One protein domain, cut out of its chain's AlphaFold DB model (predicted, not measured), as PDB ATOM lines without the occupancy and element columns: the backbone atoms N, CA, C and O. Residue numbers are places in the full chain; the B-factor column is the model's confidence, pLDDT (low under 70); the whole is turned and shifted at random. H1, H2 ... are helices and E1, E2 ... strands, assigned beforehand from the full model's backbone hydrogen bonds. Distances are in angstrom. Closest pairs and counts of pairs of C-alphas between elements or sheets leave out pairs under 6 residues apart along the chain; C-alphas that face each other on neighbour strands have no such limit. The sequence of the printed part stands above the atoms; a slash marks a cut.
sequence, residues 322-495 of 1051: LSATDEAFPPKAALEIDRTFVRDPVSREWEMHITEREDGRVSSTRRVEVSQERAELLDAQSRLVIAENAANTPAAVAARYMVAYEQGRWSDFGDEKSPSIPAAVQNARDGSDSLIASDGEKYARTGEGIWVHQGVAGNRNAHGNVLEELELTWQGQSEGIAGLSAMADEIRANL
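This is residues 322 to 495 of the 1051 residues of an uncharacterized protein of Stenotrophomonas sp. 278 (UniProt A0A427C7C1). Two lobes are joined by a helix: in one, the small sheet E4 to E7 covers residues 466 to 474 of the long helix H4, with H2 side by side with H4 and H3 crossing H2; in the other, H1 begins on the strongly twisted sheet E1 E2 E3, and its last residues reach H4. The 174 printed residues hold four named helices and seven strands, in the order E1 E2 E3 H1 H2 H3 E4 E5 E6 E7 H4, class mixed; both sheets are antiparallel, ordered E4 E5 E6 E7 and E1 E2 E3. The whole is loose, radius of gyration of the C-alphas 21.5 A, and elongated, 66 by 40 by 32 A.

Find C-alpha 434 at (-19.296, 37.026, 0.357), where E4, residues 434 to 436, begins; E5 is 442 to 445, E6 451 to 455 and E7 458 to 461. H4 runs from 465 to C-alpha 494 at (-18.170, 69.110, -7.488), 43.1 A. Look at C-alpha 336 at (-0.223, 15.326, -24.669) for E1, 336 to 343; E2, 350 to 358, measures 24.9 A, and E3 is 362 to 369. H1, 372 to 391, measures 28.4 A; H2 is 394 to 407 and H3 423 to 429.

E4 E5 E6 E7 is a meander, each strand the antiparallel neighbour of the one before; look for N 435 and O 443 at 3.0 A, N 444 and O 452 at 2.8 A, and N 458 and O 455 at 2.9 A. H4 is on one face, making two layers, at a height over the sheet of 10.0 A, over E4 and E5. H2 and H4 touch, closest C-alphas Val 403 and Ala 488 at 4.6 A, at a shallow tilt of 9 degrees, the same way. H2 and H3 touch, Ala 395 and Arg 429 having the closest C-alphas, 4.5 A. Residues 386 to 391 of H1 touch H4, closest C-alphas Ala 390 and Thr 473 at 4.6 A, at a steep tilt of 51 degrees. H1 is on the sheet E1 E2 E3, again two layers, and across the strands, at 88 degrees to E2 on the local plane. In this second meander find N 342 and O 351, and N 352 and O 368, each 2.8 A. In H1, H2, H3 and H4 every O i to N i+4 pair is within hydrogen-bond range.

The C-alphas farthest apart, Asp 359 and Asn 494, are 68.8 A apart. The printed part has no cut; its one long link joins H2 to H3. Confidence is under 70 at residues 359 to 361, 384, 387 to 388, 456 to 457 and 480.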
ATOM      1  N   LEU A 322      -2.745  28.511 -14.247       87.19
ATOM      2  CA  LEU A 322      -2.562  29.299 -15.471       87.19
ATOM      3  C   LEU A 322      -2.276  28.405 -16.691       87.19
ATOM      4  O   LEU A 322      -1.632  27.362 -16.575       87.19
ATOM      5  N   SER A 323      -2.718  28.803 -17.888       83.25
ATOM      6  CA  SER A 323      -2.463  28.033 -19.122       83.25
ATOM      7  C   SER A 323      -0.964  27.928 -19.431       83.25
ATOM      8  O   SER A 323      -0.257  28.932 -19.461       83.25
ATOM      9  N   ALA A 324      -0.488  26.716 -19.736       85.81
ATOM     10  CA  ALA A 324       0.865  26.457 -20.241       85.81
ATOM     11  C   ALA A 324       0.843  25.974 -21.709       85.81
ATOM     12  O   ALA A 324       1.770  25.308 -22.173       85.81
ATOM     13  N   THR A 325      -0.229  26.293 -22.446       77.25
ATOM     14  CA  THR A 325      -0.476  25.784 -23.808       77.25
ATOM     15  C   THR A 325       0.582  26.238 -24.817       77.25
ATOM     16  O   THR A 325       0.978  25.443 -25.671       77.25
ATOM     17  N   ASP A 326       1.085  27.466 -24.701       72.69
ATOM     18  CA  ASP A 326       2.058  28.045 -25.645       72.69
ATOM     19  C   ASP A 326       3.524  27.818 -25.227       72.69
ATOM     20  O   ASP A 326       4.456  28.218 -25.922       72.69
ATOM     21  N   GLU A 327       3.751  27.142 -24.097       78.25
ATOM     22  CA  GLU A 327       5.074  26.978 -23.500       78.25
ATOM     23  C   GLU A 327       5.939  25.981 -24.301       78.25
ATOM     24  O   GLU A 327       5.744  24.761 -24.264       78.25
ATOM     25  N   ALA A 328       6.935  26.498 -25.024       76.38
ATOM     26  CA  ALA A 328       7.748  25.727 -25.968       76.38
ATOM     27  C   ALA A 328       8.638  24.647 -25.315       76.38
ATOM     28  O   ALA A 328       9.074  23.718 -26.003       76.38
ATOM     29  N   PHE A 329       8.910  24.747 -24.007       74.38
ATOM     30  CA  PHE A 329       9.730  23.794 -23.258       74.38
ATOM     31  C   PHE A 329       8.994  23.240 -22.015       74.38
ATOM     32  O   PHE A 329       8.369  24.013 -21.298       74.38
ATOM     33  N   PRO A 330       9.065  21.929 -21.705       80.69
ATOM     34  CA  PRO A 330       9.629  20.867 -22.534       80.69
ATOM     35  C   PRO A 330       8.845  20.718 -23.853       80.69
ATOM     36  O   PRO A 330       7.700  21.169 -23.942       80.69
ATOM     37  N   PRO A 331       9.445  20.104 -24.889       83.12
ATOM     38  CA  PRO A 331       8.752  19.866 -26.151       83.12
ATOM     39  C   PRO A 331       7.497  19.011 -25.932       83.12
ATOM     40  O   PRO A 331       7.511  18.075 -25.125       83.12
ATOM     41  N   LYS A 332       6.427  19.341 -26.665       83.56
ATOM     42  CA  LYS A 332       5.113  18.702 -26.519       83.56
ATOM     43  C   LYS A 332       5.180  17.196 -26.781       83.56
ATOM     44  O   LYS A 332       5.781  16.763 -27.767       83.56
ATOM     45  N   ALA A 333       4.571  16.397 -25.908       78.94
ATOM     46  CA  ALA A 333       4.572  14.942 -26.041       78.94
ATOM     47  C   ALA A 333       3.531  14.449 -27.063       78.94
ATOM     48  O   ALA A 333       2.474  15.044 -27.249       78.94
ATOM     49  N   ALA A 334       3.797  13.307 -27.705       80.00
ATOM     50  CA  ALA A 334       2.939  12.767 -28.768       80.00
ATOM     51  C   ALA A 334       1.539  12.300 -28.302       80.00
ATOM     52  O   ALA A 334       0.680  12.031 -29.139       80.00
ATOM     53  N   LEU A 335       1.318  12.192 -26.986       82.38
ATOM     54  CA  LEU A 335       0.036  11.854 -26.352       82.38
ATOM     55  C   LEU A 335      -0.452  12.960 -25.396       82.38
ATOM     56  O   LEU A 335      -1.348  12.720 -24.589       82.38
ATOM     57  N   GLU A 336       0.145  14.150 -25.462       85.38
ATOM     58  CA  GLU A 336      -0.223  15.326 -24.669       85.38
ATOM     59  C   GLU A 336      -1.644  15.801 -25.001       85.38
ATOM     60  O   GLU A 336      -2.034  15.857 -26.169       85.38
ATOM     61  N   ILE A 337      -2.426  16.128 -23.970       85.31
ATOM     62  CA  ILE A 337      -3.817  16.587 -24.112       85.31
ATOM     63  C   ILE A 337      -4.110  17.911 -23.403       85.31
ATOM     64  O   ILE A 337      -5.096  18.557 -23.748       85.31
ATOM     65  N   ASP A 338      -3.293  18.292 -22.420       86.94
ATOM     66  CA  ASP A 338      -3.424  19.523 -21.637       86.94
ATOM     67  C   ASP A 338      -2.078  19.867 -20.975       86.94
ATOM     68  O   ASP A 338      -1.314  18.969 -20.596       86.94
ATOM     69  N   ARG A 339      -1.803  21.166 -20.825       90.94
ATOM     70  CA  ARG A 339      -0.656  21.721 -20.100       90.94
ATOM     71  C   ARG A 339      -1.092  22.938 -19.293       90.94
ATOM     72  O   ARG A 339      -1.461  23.969 -19.856       90.94
ATOM     73  N   THR A 340      -0.962  22.842 -17.974       93.06
ATOM     74  CA  THR A 340      -1.299  23.909 -17.021       93.06
ATOM     75  C   THR A 340      -0.138  24.143 -16.058       93.06
ATOM     76  O   THR A 340       0.480  23.191 -15.590       93.06
ATOM     77  N   PHE A 341       0.145  25.395 -15.713       93.56
ATOM     78  CA  PHE A 341       0.896  25.729 -14.505       93.56
ATOM     79  C   PHE A 341      -0.045  25.643 -13.306       93.56
ATOM     80  O   PHE A 341      -1.166  26.137 -13.380       93.56
ATOM     81  N   VAL A 342       0.400  25.025 -12.216       94.25
ATOM     82  CA  VAL A 342      -0.342  24.885 -10.958       94.25
ATOM     83  C   VAL A 342       0.597  25.253  -9.813       94.25
ATOM     84  O   VAL A 342       1.723  24.762  -9.765       94.25
ATOM     85  N   ARG A 343       0.160  26.109  -8.889       93.56
ATOM     86  CA  ARG A 343       0.928  26.434  -7.677       93.56
ATOM     87  C   ARG A 343       0.566  25.479  -6.542       93.56
ATOM     88  O   ARG A 343      -0.613  25.363  -6.197       93.56
ATOM     89  N   ASP A 344       1.556  24.829  -5.935       90.00
ATOM     90  CA  ASP A 344       1.317  23.941  -4.793       90.00
ATOM     91  C   ASP A 344       0.843  24.750  -3.562       90.00
ATOM     92  O   ASP A 344       1.488  25.735  -3.186       90.00
ATOM     93  N   PRO A 345      -0.261  24.360  -2.894       86.56
ATOM     94  CA  PRO A 345      -0.846  25.130  -1.795       86.56
ATOM     95  C   PRO A 345      -0.062  25.057  -0.470       86.56
ATOM     96  O   PRO A 345      -0.489  25.666   0.513       86.56
ATOM     97  N   VAL A 346       1.041  24.302  -0.407       87.44
ATOM     98  CA  VAL A 346       1.880  24.112   0.786       87.44
ATOM     99  C   VAL A 346       3.301  24.636   0.567       87.44
ATOM    100  O   VAL A 346       3.784  25.391   1.412       87.44
ATOM    101  N   SER A 347       3.974  24.280  -0.536       88.75
ATOM    102  CA  SER A 347       5.313  24.815  -0.849       88.75
ATOM    103  C   SER A 347       5.267  26.201  -1.496       88.75
ATOM    104  O   SER A 347       6.230  26.957  -1.365       88.75
ATOM    105  N   ARG A 348       4.135  26.560  -2.127       87.62
ATOM    106  CA  ARG A 348       3.925  27.780  -2.933       87.62
ATOM    107  C   ARG A 348       4.780  27.870  -4.197       87.62
ATOM    108  O   ARG A 348       4.823  28.925  -4.826       87.62
ATOM    109  N   GLU A 349       5.423  26.776  -4.587       92.31
ATOM    110  CA  GLU A 349       6.178  26.675  -5.833       92.31
ATOM    111  C   GLU A 349       5.235  26.381  -7.008       92.31
ATOM    112  O   GLU A 349       4.172  25.778  -6.843       92.31
ATOM    113  N   TRP A 350       5.625  26.817  -8.207       93.69
ATOM    114  CA  TRP A 350       4.893  26.529  -9.439       93.69
ATOM    115  C   TRP A 350       5.395  25.223 -10.066       93.69
ATOM    116  O   TRP A 350       6.578  25.080 -10.377       93.69
ATOM    117  N   GLU A 351       4.478  24.291 -10.309       94.75
ATOM    118  CA  GLU A 351       4.706  23.070 -11.079       94.75
ATOM    119  C   GLU A 351       3.944  23.151 -12.408       94.75
ATOM    120  O   GLU A 351       2.778  23.537 -12.462       94.75
ATOM    121  N   MET A 352       4.567  22.734 -13.507       93.06
ATOM    122  CA  MET A 352       3.860  22.534 -14.768       93.06
ATOM    123  C   MET A 352       3.314  21.108 -14.837       93.06
ATOM    124  O   MET A 352       4.063  20.132 -14.918       93.06
ATOM    125  N   HIS A 353       1.992  20.999 -14.825       93.88
ATOM    126  CA  HIS A 353       1.236  19.771 -15.010       93.88
ATOM    127  C   HIS A 353       1.049  19.516 -16.509       93.88
ATOM    128  O   HIS A 353       0.327  20.241 -17.192       93.88
ATOM    129  N   ILE A 354       1.696  18.468 -17.019       90.75
ATOM    130  CA  ILE A 354       1.544  17.992 -18.398       90.75
ATOM    131  C   ILE A 354       0.716  16.715 -18.344       90.75
ATOM    132  O   ILE A 354       1.165  15.710 -17.787       90.75
ATOM    133  N   THR A 355      -0.496  16.758 -18.894       89.94
ATOM    134  CA  THR A 355      -1.408  15.612 -18.904       89.94
ATOM    135  C   THR A 355      -1.339  14.903 -20.250       89.94
ATOM    136  O   THR A 355      -1.564  15.502 -21.303       89.94
ATOM    137  N   GLU A 356      -1.044  13.608 -20.208       88.44
ATOM    138  CA  GLU A 356      -0.877  12.724 -21.359       88.44
ATOM    139  C   GLU A 356      -1.927  11.603 -21.316       88.44
ATOM    140  O   GLU A 356      -2.370  11.191 -20.242       88.44
ATOM    141  N   ARG A 357      -2.381  11.121 -22.481       83.56
ATOM    142  CA  ARG A 357      -3.459  10.124 -22.602       83.56
ATOM    143  C   ARG A 357      -2.935   8.782 -23.115       83.56
ATOM    144  O   ARG A 357      -2.842   8.555 -24.319       83.56
ATOM    145  N   GLU A 358      -2.672   7.873 -22.188       71.38
ATOM    146  CA  GLU A 358      -2.216   6.507 -22.450       71.38
ATOM    147  C   GLU A 358      -3.386   5.610 -22.918       71.38
ATOM    148  O   GLU A 358      -4.487   5.620 -22.347       71.38
ATOM    149  N   ASP A 359      -3.168   4.883 -24.023       64.31
ATOM    150  CA  ASP A 359      -4.103   3.953 -24.690       64.31
ATOM    151  C   ASP A 359      -5.562   4.444 -24.844       64.31
ATOM    152  O   ASP A 359      -6.524   3.666 -24.882       64.31
ATOM    153  N   GLY A 360      -5.747   5.765 -24.938       62.78
ATOM    154  CA  GLY A 360      -7.052   6.405 -25.118       62.78
ATOM    155  C   GLY A 360      -8.024   6.255 -23.939       62.78
ATOM    156  O   GLY A 360      -9.195   6.598 -24.096       62.78
ATOM    157  N   ARG A 361      -7.583   5.739 -22.779       65.00
ATOM    158  CA  ARG A 361      -8.461   5.455 -21.623       65.00
ATOM    159  C   ARG A 361      -7.955   5.948 -20.273       65.00
ATOM    160  O   ARG A 361      -8.780   6.137 -19.386       65.00
ATOM    161  N   VAL A 362      -6.649   6.139 -20.102       75.31
ATOM    162  CA  VAL A 362      -6.066   6.607 -18.839       75.31
ATOM    163  C   VAL A 362      -5.311   7.901 -19.104       75.31
ATOM    164  O   VAL A 362      -4.542   7.990 -20.056       75.31
ATOM    165  N   SER A 363      -5.551   8.919 -18.284       81.81
ATOM    166  CA  SER A 363      -4.760  10.149 -18.284       81.81
ATOM    167  C   SER A 363      -3.721  10.092 -17.169       81.81
ATOM    168  O   SER A 363      -4.089   9.915 -16.006       81.81
ATOM    169  N   SER A 364      -2.449  10.272 -17.508       84.44
ATOM    170  CA  SER A 364      -1.356  10.436 -16.553       84.44
ATOM    171  C   SER A 364      -0.871  11.885 -16.590       84.44
ATOM    172  O   SER A 364      -0.620  12.445 -17.654       84.44
ATOM    173  N   THR A 365      -0.757  12.522 -15.425       88.06
ATOM    174  CA  THR A 365      -0.204  13.877 -15.314       88.06
ATOM    175  C   THR A 365       1.210  13.779 -14.762       88.06
ATOM    176  O   THR A 365       1.401  13.370 -13.616       88.06
ATOM    177  N   ARG A 366       2.210  14.154 -15.567       88.69
ATOM    178  CA  ARG A 366       3.576  14.375 -15.073       88.69
ATOM    179  C   ARG A 366       3.734  15.827 -14.640       88.69
ATOM    180  O   ARG A 366       3.153  16.727 -15.243       88.69
ATOM    181  N   ARG A 367       4.530  16.039 -13.597       92.31
ATOM    182  CA  ARG A 367       4.837  17.361 -13.048       92.31
ATOM    183  C   ARG A 367       6.272  17.732 -13.402       92.31
ATOM    184  O   ARG A 367       7.138  16.857 -13.440       92.31
ATOM    185  N   VAL A 368       6.491  18.998 -13.732       91.69
ATOM    186  CA  VAL A 368       7.784  19.547 -14.153       91.69
ATOM    187  C   VAL A 368       8.040  20.818 -13.350       91.69
ATOM    188  O   VAL A 368       7.202  21.716 -13.347       91.69
ATOM    189  N   GLU A 369       9.183  20.882 -12.675       89.31
ATOM    190  CA  GLU A 369       9.623  22.055 -11.909       89.31
ATOM    191  C   GLU A 369       9.739  23.289 -12.823       89.31
ATOM    192  O   GLU A 369      10.285  23.208 -13.927       89.31
ATOM    193  N   VAL A 370       9.224  24.435 -12.370       90.88
ATOM    194  CA  VAL A 370       9.328  25.717 -13.085       90.88
ATOM    195  C   VAL A 370      10.542  26.497 -12.569       90.88
ATOM    196  O   VAL A 370      10.832  26.498 -11.375       90.88
ATOM    197  N   SER A 371      11.283  27.169 -13.457       87.81
ATOM    198  CA  SER A 371      12.428  27.997 -13.048       87.81
ATOM    199  C   SER A 371      11.976  29.214 -12.233       87.81
ATOM    200  O   SER A 371      10.912  29.770 -12.492       87.81
ATOM    201  N   GLN A 372      12.802  29.679 -11.287       87.19
ATOM    202  CA  GLN A 372      12.452  30.812 -10.415       87.19
ATOM    203  C   GLN A 372      12.050  32.073 -11.209       87.19
ATOM    204  O   GLN A 372      11.038  32.692 -10.908       87.19
ATOM    205  N   GLU A 373      12.780  32.403 -12.277       82.75
ATOM    206  CA  GLU A 373      12.465  33.529 -13.172       82.75
ATOM    207  C   GLU A 373      11.080  33.386 -13.836       82.75
ATOM    208  O   GLU A 373      10.328  34.354 -13.943       82.75
ATOM    209  N   ARG A 374      10.689  32.165 -14.232       84.88
ATOM    210  CA  ARG A 374       9.353  31.902 -14.789       84.88
ATOM    211  C   ARG A 374       8.281  31.877 -13.697       84.88
ATOM    212  O   ARG A 374       7.174  32.331 -13.964       84.88
ATOM    213  N   ALA A 375       8.603  31.430 -12.484       85.44
ATOM    214  CA  ALA A 375       7.715  31.496 -11.323       85.44
ATOM    215  C   ALA A 375       7.397  32.949 -10.922       85.44
ATOM    216  O   ALA A 375       6.234  33.272 -10.717       85.44
ATOM    217  N   GLU A 376       8.382  33.854 -10.924       82.12
ATOM    218  CA  GLU A 376       8.171  35.290 -10.666       82.12
ATOM    219  C   GLU A 376       7.246  35.938 -11.723       82.12
ATOM    220  O   GLU A 376       6.402  36.778 -11.393       82.12
ATOM    221  N   LEU A 377       7.322  35.491 -12.985       76.00
ATOM    222  CA  LEU A 377       6.385  35.882 -14.050       76.00
ATOM    223  C   LEU A 377       4.989  35.248 -13.900       76.00
ATOM    224  O   LEU A 377       4.001  35.866 -14.300       76.00
ATOM    225  N   LEU A 378       4.873  34.032 -13.360       80.31
ATOM    226  CA  LEU A 378       3.582  33.387 -13.079       80.31
ATOM    227  C   LEU A 378       2.893  34.020 -11.865       80.31
ATOM    228  O   LEU A 378       1.698  34.284 -11.933       80.31
ATOM    229  N   ASP A 379       3.637  34.388 -10.821       77.50
ATOM    230  CA  ASP A 379       3.126  35.189  -9.704       77.50
ATOM    231  C   ASP A 379       2.614  36.561 -10.179       77.50
ATOM    232  O   ASP A 379       1.628  37.072  -9.647       77.50
ATOM    233  N   ALA A 380       3.258  37.170 -11.183       71.75
ATOM    234  CA  ALA A 380       2.771  38.406 -11.798       71.75
ATOM    235  C   ALA A 380       1.442  38.203 -12.548       71.75
ATOM    236  O   ALA A 380       0.516  38.981 -12.349       71.75
ATOM    237  N   GLN A 381       1.312  37.136 -13.344       73.62
ATOM    238  CA  GLN A 381       0.050  36.780 -14.014       73.62
ATOM    239  C   GLN A 381      -1.056  36.419 -13.005       73.62
ATOM    240  O   GLN A 381      -2.187  36.875 -13.139       73.62
ATOM    241  N   SER A 382      -0.716  35.683 -11.945       77.06
ATOM    242  CA  SER A 382      -1.616  35.321 -10.844       77.06
ATOM    243  C   SER A 382      -2.221  36.555 -10.164       77.06
ATOM    244  O   SER A 382      -3.434  36.617  -9.962       77.06
ATOM    245  N   ARG A 383      -1.411  37.595  -9.902       74.56
ATOM    246  CA  ARG A 383      -1.909  38.880  -9.376       74.56
ATOM    247  C   ARG A 383      -2.910  39.564 -10.307       74.56
ATOM    248  O   ARG A 383      -3.843  40.179  -9.805       74.56
ATOM    249  N   LEU A 384      -2.760  39.434 -11.628       66.50
ATOM    250  CA  LEU A 384      -3.711  40.001 -12.591       66.50
ATOM    251  C   LEU A 384      -5.055  39.259 -12.563       66.50
ATOM    252  O   LEU A 384      -6.092  39.916 -12.561       66.50
ATOM    253  N   VAL A 385      -5.055  37.927 -12.435       72.88
ATOM    254  CA  VAL A 385      -6.294  37.137 -12.268       72.88
ATOM    255  C   VAL A 385      -6.986  37.461 -10.936       72.88
ATOM    256  O   VAL A 385      -8.199  37.648 -10.900       72.88
ATOM    257  N   ILE A 386      -6.230  37.617  -9.840       73.19
ATOM    258  CA  ILE A 386      -6.774  38.079  -8.547       73.19
ATOM    259  C   ILE A 386      -7.374  39.484  -8.681       73.19
ATOM    260  O   ILE A 386      -8.478  39.728  -8.191       73.19
ATOM    261  N   ALA A 387      -6.678  40.400  -9.359       68.56
ATOM    262  CA  ALA A 387      -7.169  41.750  -9.602       68.56
ATOM    263  C   ALA A 387      -8.451  41.743 -10.449       68.56
ATOM    264  O   ALA A 387      -9.380  42.465 -10.105       68.56
ATOM    265  N   GLU A 388      -8.548  40.905 -11.490       66.44
ATOM    266  CA  GLU A 388      -9.746  40.758 -12.330       66.44
ATOM    267  C   GLU A 388     -10.930  40.118 -11.577       66.44
ATOM    268  O   GLU A 388     -12.064  40.598 -11.673       66.44
ATOM    269  N   ASN A 389     -10.676  39.102 -10.746       79.50
ATOM    270  CA  ASN A 389     -11.679  38.529  -9.846       79.50
ATOM    271  C   ASN A 389     -12.201  39.584  -8.850       79.50
ATOM    272  O   ASN A 389     -13.415  39.725  -8.685       79.50
ATOM    273  N   ALA A 390     -11.306  40.369  -8.235       78.06
ATOM    274  CA  ALA A 390     -11.640  41.456  -7.305       78.06
ATOM    275  C   ALA A 390     -12.415  42.597  -7.988       78.06
ATOM    276  O   ALA A 390     -13.344  43.176  -7.422       78.06
ATOM    277  N   ALA A 391     -12.067  42.884  -9.237       71.44
ATOM    278  CA  ALA A 391     -12.755  43.810 -10.123       71.44
ATOM    279  C   ALA A 391     -14.214  43.404 -10.397       71.44
ATOM    280  O   ALA A 391     -15.116  44.251 -10.421       71.44
ATOM    281  N   ASN A 392     -14.451  42.109 -10.619       75.88
ATOM    282  CA  ASN A 392     -15.724  41.569 -11.095       75.88
ATOM    283  C   ASN A 392     -16.639  41.022  -9.981       75.88
ATOM    284  O   ASN A 392     -17.691  40.441 -10.273       75.88
ATOM    285  N   THR A 393     -16.308  41.259  -8.705       82.94
ATOM    286  CA  THR A 393     -17.192  40.910  -7.581       82.94
ATOM    287  C   THR A 393     -18.519  41.687  -7.634       82.94
ATOM    288  O   THR A 393     -18.591  42.780  -8.209       82.94
ATOM    289  N   PRO A 394     -19.599  41.181  -6.999       87.94
ATOM    290  CA  PRO A 394     -20.877  41.892  -6.955       87.94
ATOM    291  C   PRO A 394     -20.744  43.304  -6.365       87.94
ATOM    292  O   PRO A 394     -21.311  44.254  -6.904       87.94
ATOM    293  N   ALA A 395     -19.956  43.452  -5.298       88.19
ATOM    294  CA  ALA A 395     -19.778  44.722  -4.606       88.19
ATOM    295  C   ALA A 395     -18.928  45.721  -5.414       88.19
ATOM    296  O   ALA A 395     -19.268  46.903  -5.456       88.19
ATOM    297  N   ALA A 396     -17.896  45.267  -6.139       79.12
ATOM    298  CA  ALA A 396     -17.113  46.117  -7.040       79.12
ATOM    299  C   ALA A 396     -17.905  46.551  -8.294       79.12
ATOM    300  O   ALA A 396     -17.736  47.669  -8.788       79.12
ATOM    301  N   VAL A 397     -18.819  45.713  -8.796       76.75
ATOM    302  CA  VAL A 397     -19.797  46.111  -9.831       76.75
ATOM    303  C   VAL A 397     -20.787  47.146  -9.274       76.75
ATOM    304  O   VAL A 397     -21.045  48.161  -9.921       76.75
ATOM    305  N   ALA A 398     -21.295  46.951  -8.053       84.31
ATOM    306  CA  ALA A 398     -22.217  47.893  -7.418       84.31
ATOM    307  C   ALA A 398     -21.567  49.251  -7.084       84.31
ATOM    308  O   ALA A 398     -22.197  50.293  -7.259       84.31
ATOM    309  N   ALA A 399     -20.297  49.275  -6.671       79.56
ATOM    310  CA  ALA A 399     -19.553  50.515  -6.448       79.56
ATOM    311  C   ALA A 399     -19.359  51.322  -7.748       79.56
ATOM    312  O   ALA A 399     -19.464  52.549  -7.732       79.56
ATOM    313  N   ARG A 400     -19.175  50.651  -8.894       74.19
ATOM    314  CA  ARG A 400     -19.127  51.310 -10.212       74.19
ATOM    315  C   ARG A 400     -20.479  51.904 -10.623       74.19
ATOM    316  O   ARG A 400     -20.505  53.019 -11.141       74.19
ATOM    317  N   TYR A 401     -21.595  51.244 -10.290       79.81
ATOM    318  CA  TYR A 401     -22.924  51.857 -10.427       79.81
ATOM    319  C   TYR A 401     -23.045  53.143  -9.595       79.81
ATOM    320  O   TYR A 401     -23.572  54.132 -10.093       79.81
ATOM    321  N   MET A 402     -22.526  53.169  -8.358       82.88
ATOM    322  CA  MET A 402     -22.592  54.370  -7.511       82.88
ATOM    323  C   MET A 402     -21.843  55.571  -8.112       82.88
ATOM    324  O   MET A 402     -22.342  56.690  -8.024       82.88
ATOM    325  N   VAL A 403     -20.701  55.363  -8.778       75.69
ATOM    326  CA  VAL A 403     -20.003  56.448  -9.499       75.69
ATOM    327  C   VAL A 403     -20.871  56.989 -10.642       75.69
ATOM    328  O   VAL A 403     -21.084  58.199 -10.725       75.69
ATOM    329  N   ALA A 404     -21.442  56.109 -11.471       73.31
ATOM    330  CA  ALA A 404     -22.341  56.503 -12.562       73.31
ATOM    331  C   ALA A 404     -23.624  57.204 -12.055       73.31
ATOM    332  O   ALA A 404     -24.120  58.137 -12.689       73.31
ATOM    333  N   TYR A 405     -24.127  56.799 -10.886       82.38
ATOM    334  CA  TYR A 405     -25.297  57.368 -10.213       82.38
ATOM    335  C   TYR A 405     -25.091  58.821  -9.777       82.38
ATOM    336  O   TYR A 405     -25.957  59.662 -10.037       82.38
ATOM    337  N   GLU A 406     -23.937  59.146  -9.187       81.50
ATOM    338  CA  GLU A 406     -23.601  60.537  -8.864       81.50
ATOM    339  C   GLU A 406     -23.315  61.344 -10.143       81.50
ATOM    340  O   GLU A 406     -23.861  62.433 -10.303       81.50
ATOM    341  N   GLN A 407     -22.563  60.784 -11.106       75.56
ATOM    342  CA  GLN A 407     -22.281  61.421 -12.409       75.56
ATOM    343  C   GLN A 407     -23.555  61.794 -13.185       75.56
ATOM    344  O   GLN A 407     -23.618  62.850 -13.814       75.56
ATOM    345  N   GLY A 408     -24.583  60.943 -13.140       75.69
ATOM    346  CA  GLY A 408     -25.866  61.169 -13.802       75.69
ATOM    347  C   GLY A 408     -26.873  61.990 -12.989       75.69
ATOM    348  O   GLY A 408     -27.967  62.252 -13.495       75.69
ATOM    349  N   ARG A 409     -26.547  62.362 -11.739       85.25
ATOM    350  CA  ARG A 409     -27.507  62.836 -10.720       85.25
ATOM    351  C   ARG A 409     -28.789  61.997 -10.695       85.25
ATOM    352  O   ARG A 409     -29.902  62.508 -10.738       85.25
ATOM    353  N   TRP A 410     -28.643  60.676 -10.644       83.94
ATOM    354  CA  TRP A 410     -29.781  59.749 -10.673       83.94
ATOM    355  C   TRP A 410     -30.614  59.730  -9.389       83.94
ATOM    356  O   TRP A 410     -31.716  59.188  -9.382       83.94
ATOM    357  N   SER A 411     -30.144  60.406  -8.342       89.62
ATOM    358  CA  SER A 411     -30.950  60.840  -7.200       89.62
ATOM    359  C   SER A 411     -32.126  61.758  -7.577       89.62
ATOM    360  O   SER A 411     -33.057  61.880  -6.785       89.62
ATOM    361  N   ASP A 412     -32.126  62.352  -8.776       86.88
ATOM    362  CA  ASP A 412     -33.260  63.099  -9.339       86.88
ATOM    363  C   ASP A 412     -34.415  62.183  -9.816       86.88
ATOM    364  O   ASP A 412     -35.492  62.680 -10.157       86.88
ATOM    365  N   PHE A 413     -34.205  60.861  -9.892       87.94
ATOM    366  CA  PHE A 413     -35.125  59.895 -10.508       87.94
ATOM    367  C   PHE A 413     -35.534  58.753  -9.565       87.94
ATOM    368  O   PHE A 413     -34.939  58.532  -8.514       87.94
ATOM    369  N   GLY A 414     -36.541  57.988  -9.991       85.31
ATOM    370  CA  GLY A 414     -37.042  56.799  -9.302       85.31
ATOM    371  C   GLY A 414     -38.313  57.019  -8.476       85.31
ATOM    372  O   GLY A 414     -38.716  58.147  -8.197       85.31
ATOM    373  N   ASP A 415     -38.966  55.915  -8.116       84.50
ATOM    374  CA  ASP A 415     -40.175  55.863  -7.284       84.50
ATOM    375  C   ASP A 415     -40.227  54.567  -6.436       84.50
ATOM    376  O   ASP A 415     -39.265  53.801  -6.391       84.50
ATOM    377  N   GLU A 416     -41.347  54.306  -5.749       81.50
ATOM    378  CA  GLU A 416     -41.543  53.109  -4.905       81.50
ATOM    379  C   GLU A 416     -41.470  51.763  -5.661       81.50
ATOM    380  O   GLU A 416     -41.340  50.713  -5.031       81.50
ATOM    381  N   LYS A 417     -41.590  51.764  -6.995       78.75
ATOM    382  CA  LYS A 417     -41.602  50.568  -7.862       78.75
ATOM    383  C   LYS A 417     -40.326  50.437  -8.690       78.75
ATOM    384  O   LYS A 417     -39.951  49.330  -9.069       78.75
ATOM    385  N   SER A 418     -39.679  51.554  -8.995       80.94
ATOM    386  CA  SER A 418     -38.393  51.634  -9.683       80.94
ATOM    387  C   SER A 418     -37.483  52.578  -8.894       80.94
ATOM    388  O   SER A 418     -37.380  53.752  -9.252       80.94
ATOM    389  N   PRO A 419     -36.868  52.106  -7.791       88.94
ATOM    390  CA  PRO A 419     -36.024  52.939  -6.939       88.94
ATOM    391  C   PRO A 419     -34.813  53.478  -7.706       88.94
ATOM    392  O   PRO A 419     -34.328  52.848  -8.647       88.94
ATOM    393  N   SER A 420     -34.307  54.638  -7.278       88.81
ATOM    394  CA  SER A 420     -33.181  55.323  -7.928       88.81
ATOM    395  C   SER A 420     -31.939  54.428  -8.048       88.81
ATOM    396  O   SER A 420     -31.265  54.455  -9.075       88.81
ATOM    397  N   ILE A 421     -31.683  53.597  -7.028       93.06
ATOM    398  CA  ILE A 421     -30.685  52.522  -7.004       93.06
ATOM    399  C   ILE A 421     -31.431  51.177  -7.127       93.06
ATOM    400  O   ILE A 421     -32.254  50.879  -6.255       93.06
ATOM    401  N   PRO A 422     -31.157  50.342  -8.149       90.12
ATOM    402  CA  PRO A 422     -31.833  49.057  -8.333       90.12
ATOM    403  C   PRO A 422     -31.598  48.072  -7.182       90.12
ATOM    404  O   PRO A 422     -30.528  48.038  -6.565       90.12
ATOM    405  N   ALA A 423     -32.580  47.206  -6.926       90.94
ATOM    406  CA  ALA A 423     -32.524  46.261  -5.813       90.94
ATOM    407  C   ALA A 423     -31.381  45.240  -5.960       90.94
ATOM    408  O   ALA A 423     -30.772  44.868  -4.955       90.94
ATOM    409  N   ALA A 424     -31.037  44.808  -7.181       89.00
ATOM    410  CA  ALA A 424     -29.883  43.929  -7.381       89.00
ATOM    411  C   ALA A 424     -28.558  44.630  -7.031       89.00
ATOM    412  O   ALA A 424     -27.702  44.022  -6.391       89.00
ATOM    413  N   VAL A 425     -28.414  45.916  -7.377       89.19
ATOM    414  CA  VAL A 425     -27.233  46.736  -7.049       89.19
ATOM    415  C   VAL A 425     -27.111  46.937  -5.539       89.19
ATOM    416  O   VAL A 425     -26.029  46.755  -4.985       89.19
ATOM    417  N   GLN A 426     -28.217  47.250  -4.859       93.31
ATOM    418  CA  GLN A 426     -28.244  47.415  -3.404       93.31
ATOM    419  C   GLN A 426     -27.831  46.116  -2.684       93.31
ATOM    420  O   GLN A 426     -26.880  46.125  -1.906       93.31
ATOM    421  N   ASN A 427     -28.449  44.977  -3.035       92.75
ATOM    422  CA  ASN A 427     -28.084  43.657  -2.497       92.75
ATOM    423  C   ASN A 427     -26.621  43.267  -2.788       92.75
ATOM    424  O   ASN A 427     -25.994  42.573  -1.991       92.75
ATOM    425  N   ALA A 428     -26.078  43.680  -3.936       91.06
ATOM    426  CA  ALA A 428     -24.694  43.411  -4.311       91.06
ATOM    427  C   ALA A 428     -23.692  44.286  -3.535       91.06
ATOM    428  O   ALA A 428     -22.626  43.790  -3.174       91.06
ATOM    429  N   ARG A 429     -24.044  45.543  -3.221       92.56
ATOM    430  CA  ARG A 429     -23.240  46.435  -2.367       92.56
ATOM    431  C   ARG A 429     -23.201  45.951  -0.917       92.56
ATOM    432  O   ARG A 429     -22.135  45.940  -0.313       92.56
ATOM    433  N   ASP A 430     -24.340  45.506  -0.392       92.31
ATOM    434  CA  ASP A 430     -24.464  45.002   0.984       92.31
ATOM    435  C   ASP A 430     -23.862  43.586   1.160       92.31
ATOM    436  O   ASP A 430     -23.739  43.085   2.277       92.31
ATOM    437  N   GLY A 431     -23.488  42.926   0.057       89.56
ATOM    438  CA  GLY A 431     -22.950  41.565   0.017       89.56
ATOM    439  C   GLY A 431     -21.421  41.453  -0.032       89.56
ATOM    440  O   GLY A 431     -20.932  40.388  -0.407       89.56
ATOM    441  N   SER A 432     -20.667  42.509   0.301       88.69
ATOM    442  CA  SER A 432     -19.199  42.571   0.138       88.69
ATOM    443  C   SER A 432     -18.435  41.421   0.799       88.69
ATOM    444  O   SER A 432     -17.464  40.922   0.235       88.69
ATOM    445  N   ASP A 433     -18.888  40.946   1.960       91.50
ATOM    446  CA  ASP A 433     -18.227  39.876   2.720       91.50
ATOM    447  C   ASP A 433     -18.574  38.461   2.221       91.50
ATOM    448  O   ASP A 433     -18.413  37.477   2.944       91.50
ATOM    449  N   SER A 434     -19.053  38.325   0.980       91.69
ATOM    450  CA  SER A 434     -19.296  37.026   0.357       91.69
ATOM    451  C   SER A 434     -18.860  36.984  -1.106       91.69
ATOM    452  O   SER A 434     -19.289  37.784  -1.936       91.69
ATOM    453  N   LEU A 435     -18.030  35.990  -1.418       91.44
ATOM    454  CA  LEU A 435     -17.419  35.770  -2.725       91.44
ATOM    455  C   LEU A 435     -17.773  34.379  -3.259       91.44
ATOM    456  O   LEU A 435     -18.193  33.493  -2.512       91.44
ATOM    457  N   ILE A 436     -17.599  34.199  -4.564       89.44
ATOM    458  CA  ILE A 436     -17.579  32.885  -5.210       89.44
ATOM    459  C   ILE A 436     -16.111  32.593  -5.518       89.44
ATOM    460  O   ILE A 436     -15.446  33.440  -6.113       89.44
ATOM    461  N   ALA A 437     -15.622  31.448  -5.054       90.50
ATOM    462  CA  ALA A 437     -14.255  30.985  -5.271       90.50
ATOM    463  C   ALA A 437     -14.089  30.353  -6.665       90.50
ATOM    464  O   ALA A 437     -15.071  30.094  -7.369       90.50
ATOM    465  N   SER A 438     -12.847  30.076  -7.060       88.69
ATOM    466  CA  SER A 438     -12.513  29.420  -8.332       88.69
ATOM    467  C   SER A 438     -12.975  27.956  -8.408       88.69
ATOM    468  O   SER A 438     -13.149  27.408  -9.499       88.69
ATOM    469  N   ASP A 439     -13.275  27.330  -7.263       88.06
ATOM    470  CA  ASP A 439     -13.950  26.028  -7.180       88.06
ATOM    471  C   ASP A 439     -15.469  26.093  -7.469       88.06
ATOM    472  O   ASP A 439     -16.124  25.056  -7.600       88.06
ATOM    473  N   GLY A 440     -16.025  27.302  -7.611       87.06
ATOM    474  CA  GLY A 440     -17.440  27.574  -7.863       87.06
ATOM    475  C   GLY A 440     -18.327  27.622  -6.612       87.06
ATOM    476  O   GLY A 440     -19.523  27.904  -6.733       87.06
ATOM    477  N   GLU A 441     -17.787  27.378  -5.415       90.50
ATOM    478  CA  GLU A 441     -18.530  27.454  -4.156       90.50
ATOM    479  C   GLU A 441     -18.633  28.902  -3.643       90.50
ATOM    480  O   GLU A 441     -17.764  29.751  -3.861       90.50
ATOM    481  N   LYS A 442     -19.729  29.204  -2.931       91.44
ATOM    482  CA  LYS A 442     -19.965  30.533  -2.349       91.44
ATOM    483  C   LYS A 442     -19.527  30.574  -0.887       91.44
ATOM    484  O   LYS A 442     -20.187  30.005  -0.016       91.44
ATOM    485  N   TYR A 443     -18.470  31.330  -0.617       93.69
ATOM    486  CA  TYR A 443     -17.935  31.557   0.720       93.69
ATOM    487  C   TYR A 443     -18.439  32.878   1.318       93.69
ATOM    488  O   TYR A 443     -18.745  33.841   0.611       93.69
ATOM    489  N   ALA A 444     -18.508  32.936   2.645       94.00
ATOM    490  CA  ALA A 444     -18.740  34.147   3.423       94.00
ATOM    491  C   ALA A 444     -17.611  34.331   4.447       94.00
ATOM    492  O   ALA A 444     -17.158  33.360   5.058       94.00
ATOM    493  N   ARG A 445     -17.166  35.574   4.631       93.62
ATOM    494  CA  ARG A 445     -16.137  35.963   5.597       93.62
ATOM    495  C   ARG A 445     -16.797  36.244   6.947       93.62
ATOM    496  O   ARG A 445     -17.760  37.001   7.026       93.62
ATOM    497  N   THR A 446     -16.313  35.627   8.021       90.25
ATOM    498  CA  THR A 446     -16.763  35.967   9.379       90.25
ATOM    499  C   THR A 446     -16.106  37.262   9.862       90.25
ATOM    500  O   THR A 446     -15.059  37.669   9.359       90.25
ATOM    501  N   GLY A 447     -16.655  37.872  10.918       83.62
ATOM    502  CA  GLY A 447     -16.012  39.001  11.612       83.62
ATOM    503  C   GLY A 447     -14.658  38.668  12.264       83.62
ATOM    504  O   GLY A 447     -13.969  39.570  12.724       83.62
ATOM    505  N   GLU A 448     -14.262  37.389  12.285       85.25
ATOM    506  CA  GLU A 448     -12.936  36.913  12.710       85.25
ATOM    507  C   GLU A 448     -11.964  36.742  11.519       85.25
ATOM    508  O   GLU A 448     -10.839  36.288  11.702       85.25
ATOM    509  N   GLY A 449     -12.388  37.077  10.291       86.06
ATOM    510  CA  GLY A 449     -11.603  36.916   9.060       86.06
ATOM    511  C   GLY A 449     -11.586  35.492   8.490       86.06
ATOM    512  O   GLY A 449     -10.807  35.205   7.588       86.06
ATOM    513  N   ILE A 450     -12.426  34.583   8.999       91.00
ATOM    514  CA  ILE A 450     -12.453  33.180   8.565       91.00
ATOM    515  C   ILE A 450     -13.453  33.016   7.418       91.00
ATOM    516  O   ILE A 450     -14.626  33.361   7.551       91.00
ATOM    517  N   TRP A 451     -13.008  32.433   6.309       93.94
ATOM    518  CA  TRP A 451     -13.854  32.116   5.158       93.94
ATOM    519  C   TRP A 451     -14.546  30.764   5.317       93.94
ATOM    520  O   TRP A 451     -13.879  29.738   5.472       93.94
ATOM    521  N   VAL A 452     -15.880  30.750   5.240       93.69
ATOM    522  CA  VAL A 452     -16.711  29.542   5.377       93.69
ATOM    523  C   VAL A 452     -17.747  29.421   4.258       93.69
ATOM    524  O   VAL A 452     -18.401  30.403   3.915       93.69
ATOM    525  N   HIS A 453     -17.948  28.214   3.725       90.19
ATOM    526  CA  HIS A 453     -19.092  27.885   2.859       90.19
ATOM    527  C   HIS A 453     -19.997  26.848   3.537       90.19
ATOM    528  O   HIS A 453     -19.525  26.020   4.323       90.19
ATOM    529  N   GLN A 454     -21.305  26.901   3.262       79.12
ATOM    530  CA  GLN A 454     -22.288  25.949   3.796       79.12
ATOM    531  C   GLN A 454     -22.658  24.905   2.740       79.12
ATOM    532  O   GLN A 454     -23.665  25.028   2.047       79.12
ATOM    533  N   GLY A 455     -21.833  23.864   2.628       70.31
ATOM    534  CA  GLY A 455     -22.124  22.722   1.768       70.31
ATOM    535  C   GLY A 455     -23.183  21.782   2.362       70.31
ATOM    536  O   GLY A 455     -23.482  21.805   3.555       70.31
ATOM    537  N   VAL A 456     -23.686  20.853   1.541       67.00
ATOM    538  CA  VAL A 456     -24.668  19.816   1.947       67.00
ATOM    539  C   VAL A 456     -24.153  18.918   3.092       67.00
ATOM    540  O   VAL A 456     -24.935  18.310   3.817       67.00
ATOM    541  N   ALA A 457     -22.831  18.861   3.289       67.62
ATOM    542  CA  ALA A 457     -22.163  18.142   4.376       67.62
ATOM    543  C   ALA A 457     -21.878  19.008   5.629       67.62
ATOM    544  O   ALA A 457     -21.096  18.595   6.484       67.62
ATOM    545  N   GLY A 458     -22.483  20.197   5.733       73.19
ATOM    546  CA  GLY A 458     -22.217  21.188   6.779       73.19
ATOM    547  C   GLY A 458     -21.126  22.195   6.402       73.19
ATOM    548  O   GLY A 458     -20.540  22.133   5.318       73.19
ATOM    549  N   ASN A 459     -20.865  23.141   7.310       81.06
ATOM    550  CA  ASN A 459     -19.891  24.211   7.097       81.06
ATOM    551  C   ASN A 459     -18.473  23.652   6.920       81.06
ATOM    552  O   ASN A 459     -18.040  22.785   7.683       81.06
ATOM    553  N   ARG A 460     -17.722  24.212   5.968       84.25
ATOM    554  CA  ARG A 460     -16.277  23.987   5.825       84.25
ATOM    555  C   ARG A 460     -15.553  25.317   5.668       84.25
ATOM    556  O   ARG A 460     -16.128  26.277   5.154       84.25
ATOM    557  N   ASN A 461     -14.287  25.343   6.067       90.88
ATOM    558  CA  ASN A 461     -13.433  26.519   5.957       90.88
ATOM    559  C   ASN A 461     -12.611  26.458   4.659       90.88
ATOM    560  O   ASN A 461     -12.158  25.377   4.263       90.88
ATOM    561  N   ALA A 462     -12.375  27.609   4.027       89.12
ATOM    562  CA  ALA A 462     -11.399  27.708   2.942       89.12
ATOM    563  C   ALA A 462      -9.983  27.388   3.459       89.12
ATOM    564  O   ALA A 462      -9.662  27.637   4.624       89.12
ATOM    565  N   HIS A 463      -9.142  26.809   2.603       88.88
ATOM    566  CA  HIS A 463      -7.778  26.398   2.943       88.88
ATOM    567  C   HIS A 463      -6.891  26.341   1.690       88.88
ATOM    568  O   HIS A 463      -7.394  26.196   0.577       88.88
ATOM    569  N   GLY A 464      -5.570  26.453   1.870       89.06
ATOM    570  CA  GLY A 464      -4.612  26.481   0.758       89.06
ATOM    571  C   GLY A 464      -4.880  27.636  -0.213       89.06
ATOM    572  O   GLY A 464      -5.258  28.727   0.212       89.06
ATOM    573  N   ASN A 465      -4.733  27.367  -1.513       90.50
ATOM    574  CA  ASN A 465      -4.960  28.329  -2.597       90.50
ATOM    575  C   ASN A 465      -6.334  29.024  -2.515       90.50
ATOM    576  O   ASN A 465      -6.388  30.240  -2.656       90.50
ATOM    577  N   VAL A 466      -7.415  28.307  -2.176       91.50
ATOM    578  CA  VAL A 466      -8.772  28.893  -2.061       91.50
ATOM    579  C   VAL A 466      -8.878  29.890  -0.894       91.50
ATOM    580  O   VAL A 466      -9.656  30.835  -0.944       91.50
ATOM    581  N   LEU A 467      -8.071  29.745   0.164       91.94
ATOM    582  CA  LEU A 467      -8.001  30.760   1.225       91.94
ATOM    583  C   LEU A 467      -7.173  31.981   0.793       91.94
ATOM    584  O   LEU A 467      -7.517  33.106   1.148       91.94
ATOM    585  N   GLU A 468      -6.089  31.757   0.045       89.12
ATOM    586  CA  GLU A 468      -5.205  32.822  -0.443       89.12
ATOM    587  C   GLU A 468      -5.905  33.672  -1.523       89.12
ATOM    588  O   GLU A 468      -5.858  34.899  -1.444       89.12
ATOM    589  N   GLU A 469      -6.650  33.053  -2.452       89.44
ATOM    590  CA  GLU A 469      -7.429  33.776  -3.469       89.44
ATOM    591  C   GLU A 469      -8.567  34.589  -2.839       89.44
ATOM    592  O   GLU A 469      -8.722  35.758  -3.182       89.44
ATOM    593  N   LEU A 470      -9.344  34.017  -1.906       92.38
ATOM    594  CA  LEU A 470     -10.524  34.676  -1.334       92.38
ATOM    595  C   LEU A 470     -10.133  35.915  -0.533       92.38
ATOM    596  O   LEU A 470     -10.765  36.963  -0.659       92.38
ATOM    597  N   GLU A 471      -9.075  35.809   0.267       90.50
ATOM    598  CA  GLU A 471      -8.619  36.910   1.106       90.50
ATOM    599  C   GLU A 471      -7.954  38.022   0.278       90.50
ATOM    600  O   GLU A 471      -8.253  39.193   0.507       90.50
ATOM    601  N   LEU A 472      -7.140  37.691  -0.733       84.50
ATOM    602  CA  LEU A 472      -6.560  38.696  -1.639       84.50
ATOM    603  C   LEU A 472      -7.623  39.341  -2.547       84.50
ATOM    604  O   LEU A 472      -7.599  40.554  -2.751       84.50
ATOM    605  N   THR A 473      -8.597  38.564  -3.032       84.19
ATOM    606  CA  THR A 473      -9.738  39.063  -3.821       84.19
ATOM    607  C   THR A 473     -10.607  40.005  -2.987       84.19
ATOM    608  O   THR A 473     -11.008  41.063  -3.473       84.19
ATOM    609  N   TRP A 474     -10.866  39.664  -1.717       90.94
ATOM    610  CA  TRP A 474     -11.622  40.511  -0.790       90.94
ATOM    611  C   TRP A 474     -10.879  41.809  -0.460       90.94
ATOM    612  O   TRP A 474     -11.478  42.877  -0.547       90.94
ATOM    613  N   GLN A 475      -9.574  41.744  -0.172       86.00
ATOM    614  CA  GLN A 475      -8.746  42.937   0.052       86.00
ATOM    615  C   GLN A 475      -8.748  43.856  -1.182       86.00
ATOM    616  O   GLN A 475      -9.005  45.054  -1.051       86.00
ATOM    617  N   GLY A 476      -8.572  43.285  -2.380       74.94
ATOM    618  CA  GLY A 476      -8.650  44.009  -3.649       74.94
ATOM    619  C   GLY A 476      -9.983  44.738  -3.836       74.94
ATOM    620  O   GLY A 476      -9.992  45.960  -3.991       74.94
ATOM    621  N   GLN A 477     -11.124  44.033  -3.760       82.94
ATOM    622  CA  GLN A 477     -12.427  44.694  -3.928       82.94
ATOM    623  C   GLN A 477     -12.651  45.777  -2.864       82.94
ATOM    624  O   GLN A 477     -13.214  46.815  -3.191       82.94
ATOM    625  N   SER A 478     -12.208  45.581  -1.616       86.31
ATOM    626  CA  SER A 478     -12.461  46.520  -0.522       86.31
ATOM    627  C   SER A 478     -11.747  47.855  -0.738       86.31
ATOM    628  O   SER A 478     -12.360  48.903  -0.529       86.31
ATOM    629  N   GLU A 479     -10.502  47.842  -1.223       74.69
ATOM    630  CA  GLU A 479      -9.797  49.079  -1.588       74.69
ATOM    631  C   GLU A 479     -10.399  49.740  -2.838       74.69
ATOM    632  O   GLU A 479     -10.593  50.957  -2.851       74.69
ATOM    633  N   GLY A 480     -10.804  48.962  -3.850       68.75
ATOM    634  CA  GLY A 480     -11.493  49.506  -5.027       68.75
ATOM    635  C   GLY A 480     -12.861  50.116  -4.708       68.75
ATOM    636  O   GLY A 480     -13.191  51.184  -5.217       68.75
ATOM    637  N   ILE A 481     -13.646  49.490  -3.828       81.75
ATOM    638  CA  ILE A 481     -14.929  50.014  -3.337       81.75
ATOM    639  C   ILE A 481     -14.705  51.321  -2.568       81.75
ATOM    640  O   ILE A 481     -15.457  52.274  -2.770       81.75
ATOM    641  N   ALA A 482     -13.655  51.409  -1.743       80.94
ATOM    642  CA  ALA A 482     -13.296  52.643  -1.046       80.94
ATOM    643  C   ALA A 482     -12.886  53.765  -2.023       80.94
ATOM    644  O   ALA A 482     -13.385  54.885  -1.907       80.94
ATOM    645  N   GLY A 483     -12.048  53.464  -3.022       71.12
ATOM    646  CA  GLY A 483     -11.638  54.423  -4.057       71.12
ATOM    647  C   GLY A 483     -12.804  54.907  -4.931       71.12
ATOM    648  O   GLY A 483     -12.952  56.105  -5.163       71.12
ATOM    649  N   LEU A 484     -13.686  53.996  -5.349       74.44
ATOM    650  CA  LEU A 484     -14.905  54.323  -6.097       74.44
ATOM    651  C   LEU A 484     -15.904  55.125  -5.249       74.44
ATOM    652  O   LEU A 484     -16.538  56.037  -5.775       74.44
ATOM    653  N   SER A 485     -16.021  54.849  -3.944       81.75
ATOM    654  CA  SER A 485     -16.836  55.670  -3.035       81.75
ATOM    655  C   SER A 485     -16.275  57.085  -2.913       81.75
ATOM    656  O   SER A 485     -17.030  58.043  -3.051       81.75
ATOM    657  N   ALA A 486     -14.958  57.234  -2.733       76.75
ATOM    658  CA  ALA A 486     -14.312  58.545  -2.678       76.75
ATOM    659  C   ALA A 486     -14.508  59.337  -3.985       76.75
ATOM    660  O   ALA A 486     -14.820  60.525  -3.939       76.75
ATOM    661  N   MET A 487     -14.413  58.671  -5.143       72.56
ATOM    662  CA  MET A 487     -14.714  59.269  -6.447       72.56
ATOM    663  C   MET A 487     -16.190  59.686  -6.569       72.56
ATOM    664  O   MET A 487     -16.480  60.775  -7.058       72.56
ATOM    665  N   ALA A 488     -17.132  58.856  -6.110       74.56
ATOM    666  CA  ALA A 488     -18.556  59.188  -6.104       74.56
ATOM    667  C   ALA A 488     -18.856  60.400  -5.197       74.56
ATOM    668  O   ALA A 488     -19.583  61.307  -5.599       74.56
ATOM    669  N   ASP A 489     -18.248  60.461  -4.009       82.69
ATOM    670  CA  ASP A 489     -18.395  61.576  -3.069       82.69
ATOM    671  C   ASP A 489     -17.751  62.877  -3.597       82.69
ATOM    672  O   ASP A 489     -18.350  63.949  -3.467       82.69
ATOM    673  N   GLU A 490     -16.586  62.804  -4.257       75.88
ATOM    674  CA  GLU A 490     -15.959  63.949  -4.941       75.88
ATOM    675  C   GLU A 490     -16.846  64.480  -6.077       75.88
ATOM    676  O   GLU A 490     -17.040  65.692  -6.211       75.88
ATOM    677  N   ILE A 491     -17.422  63.582  -6.879       72.06
ATOM    678  CA  ILE A 491     -18.331  63.946  -7.968       72.06
ATOM    679  C   ILE A 491     -19.597  64.586  -7.397       72.06
ATOM    680  O   ILE A 491     -19.970  65.666  -7.853       72.06
ATOM    681  N   ARG A 492     -20.205  64.022  -6.345       82.25
ATOM    682  CA  ARG A 492     -21.367  64.629  -5.672       82.25
ATOM    683  C   ARG A 492     -21.067  66.037  -5.142       82.25
ATOM    684  O   ARG A 492     -21.945  66.897  -5.176       82.25
ATOM    685  N   ALA A 493     -19.846  66.288  -4.669       81.81
ATOM    686  CA  ALA A 493     -19.429  67.597  -4.165       81.81
ATOM    687  C   ALA A 493     -19.168  68.639  -5.272       81.81
ATOM    688  O   ALA A 493     -19.410  69.828  -5.059       81.81
ATOM    689  N   ASN A 494     -18.672  68.212  -6.439       77.31
ATOM    690  CA  ASN A 494     -18.170  69.110  -7.488       77.31
ATOM    691  C   ASN A 494     -19.061  69.216  -8.741       77.31
ATOM    692  O   ASN A 494     -18.891  70.155  -9.525       77.31
ATOM    693  N   LEU A 495     -19.992  68.282  -8.961       76.38
ATOM    694  CA  LEU A 495     -20.765  68.185 -10.200       76.38
ATOM    695  C   LEU A 495     -21.715  69.373 -10.399       76.38
ATOM    696  O   LEU A 495     -22.698  69.559  -9.681       76.38
TER     697      LEU A 495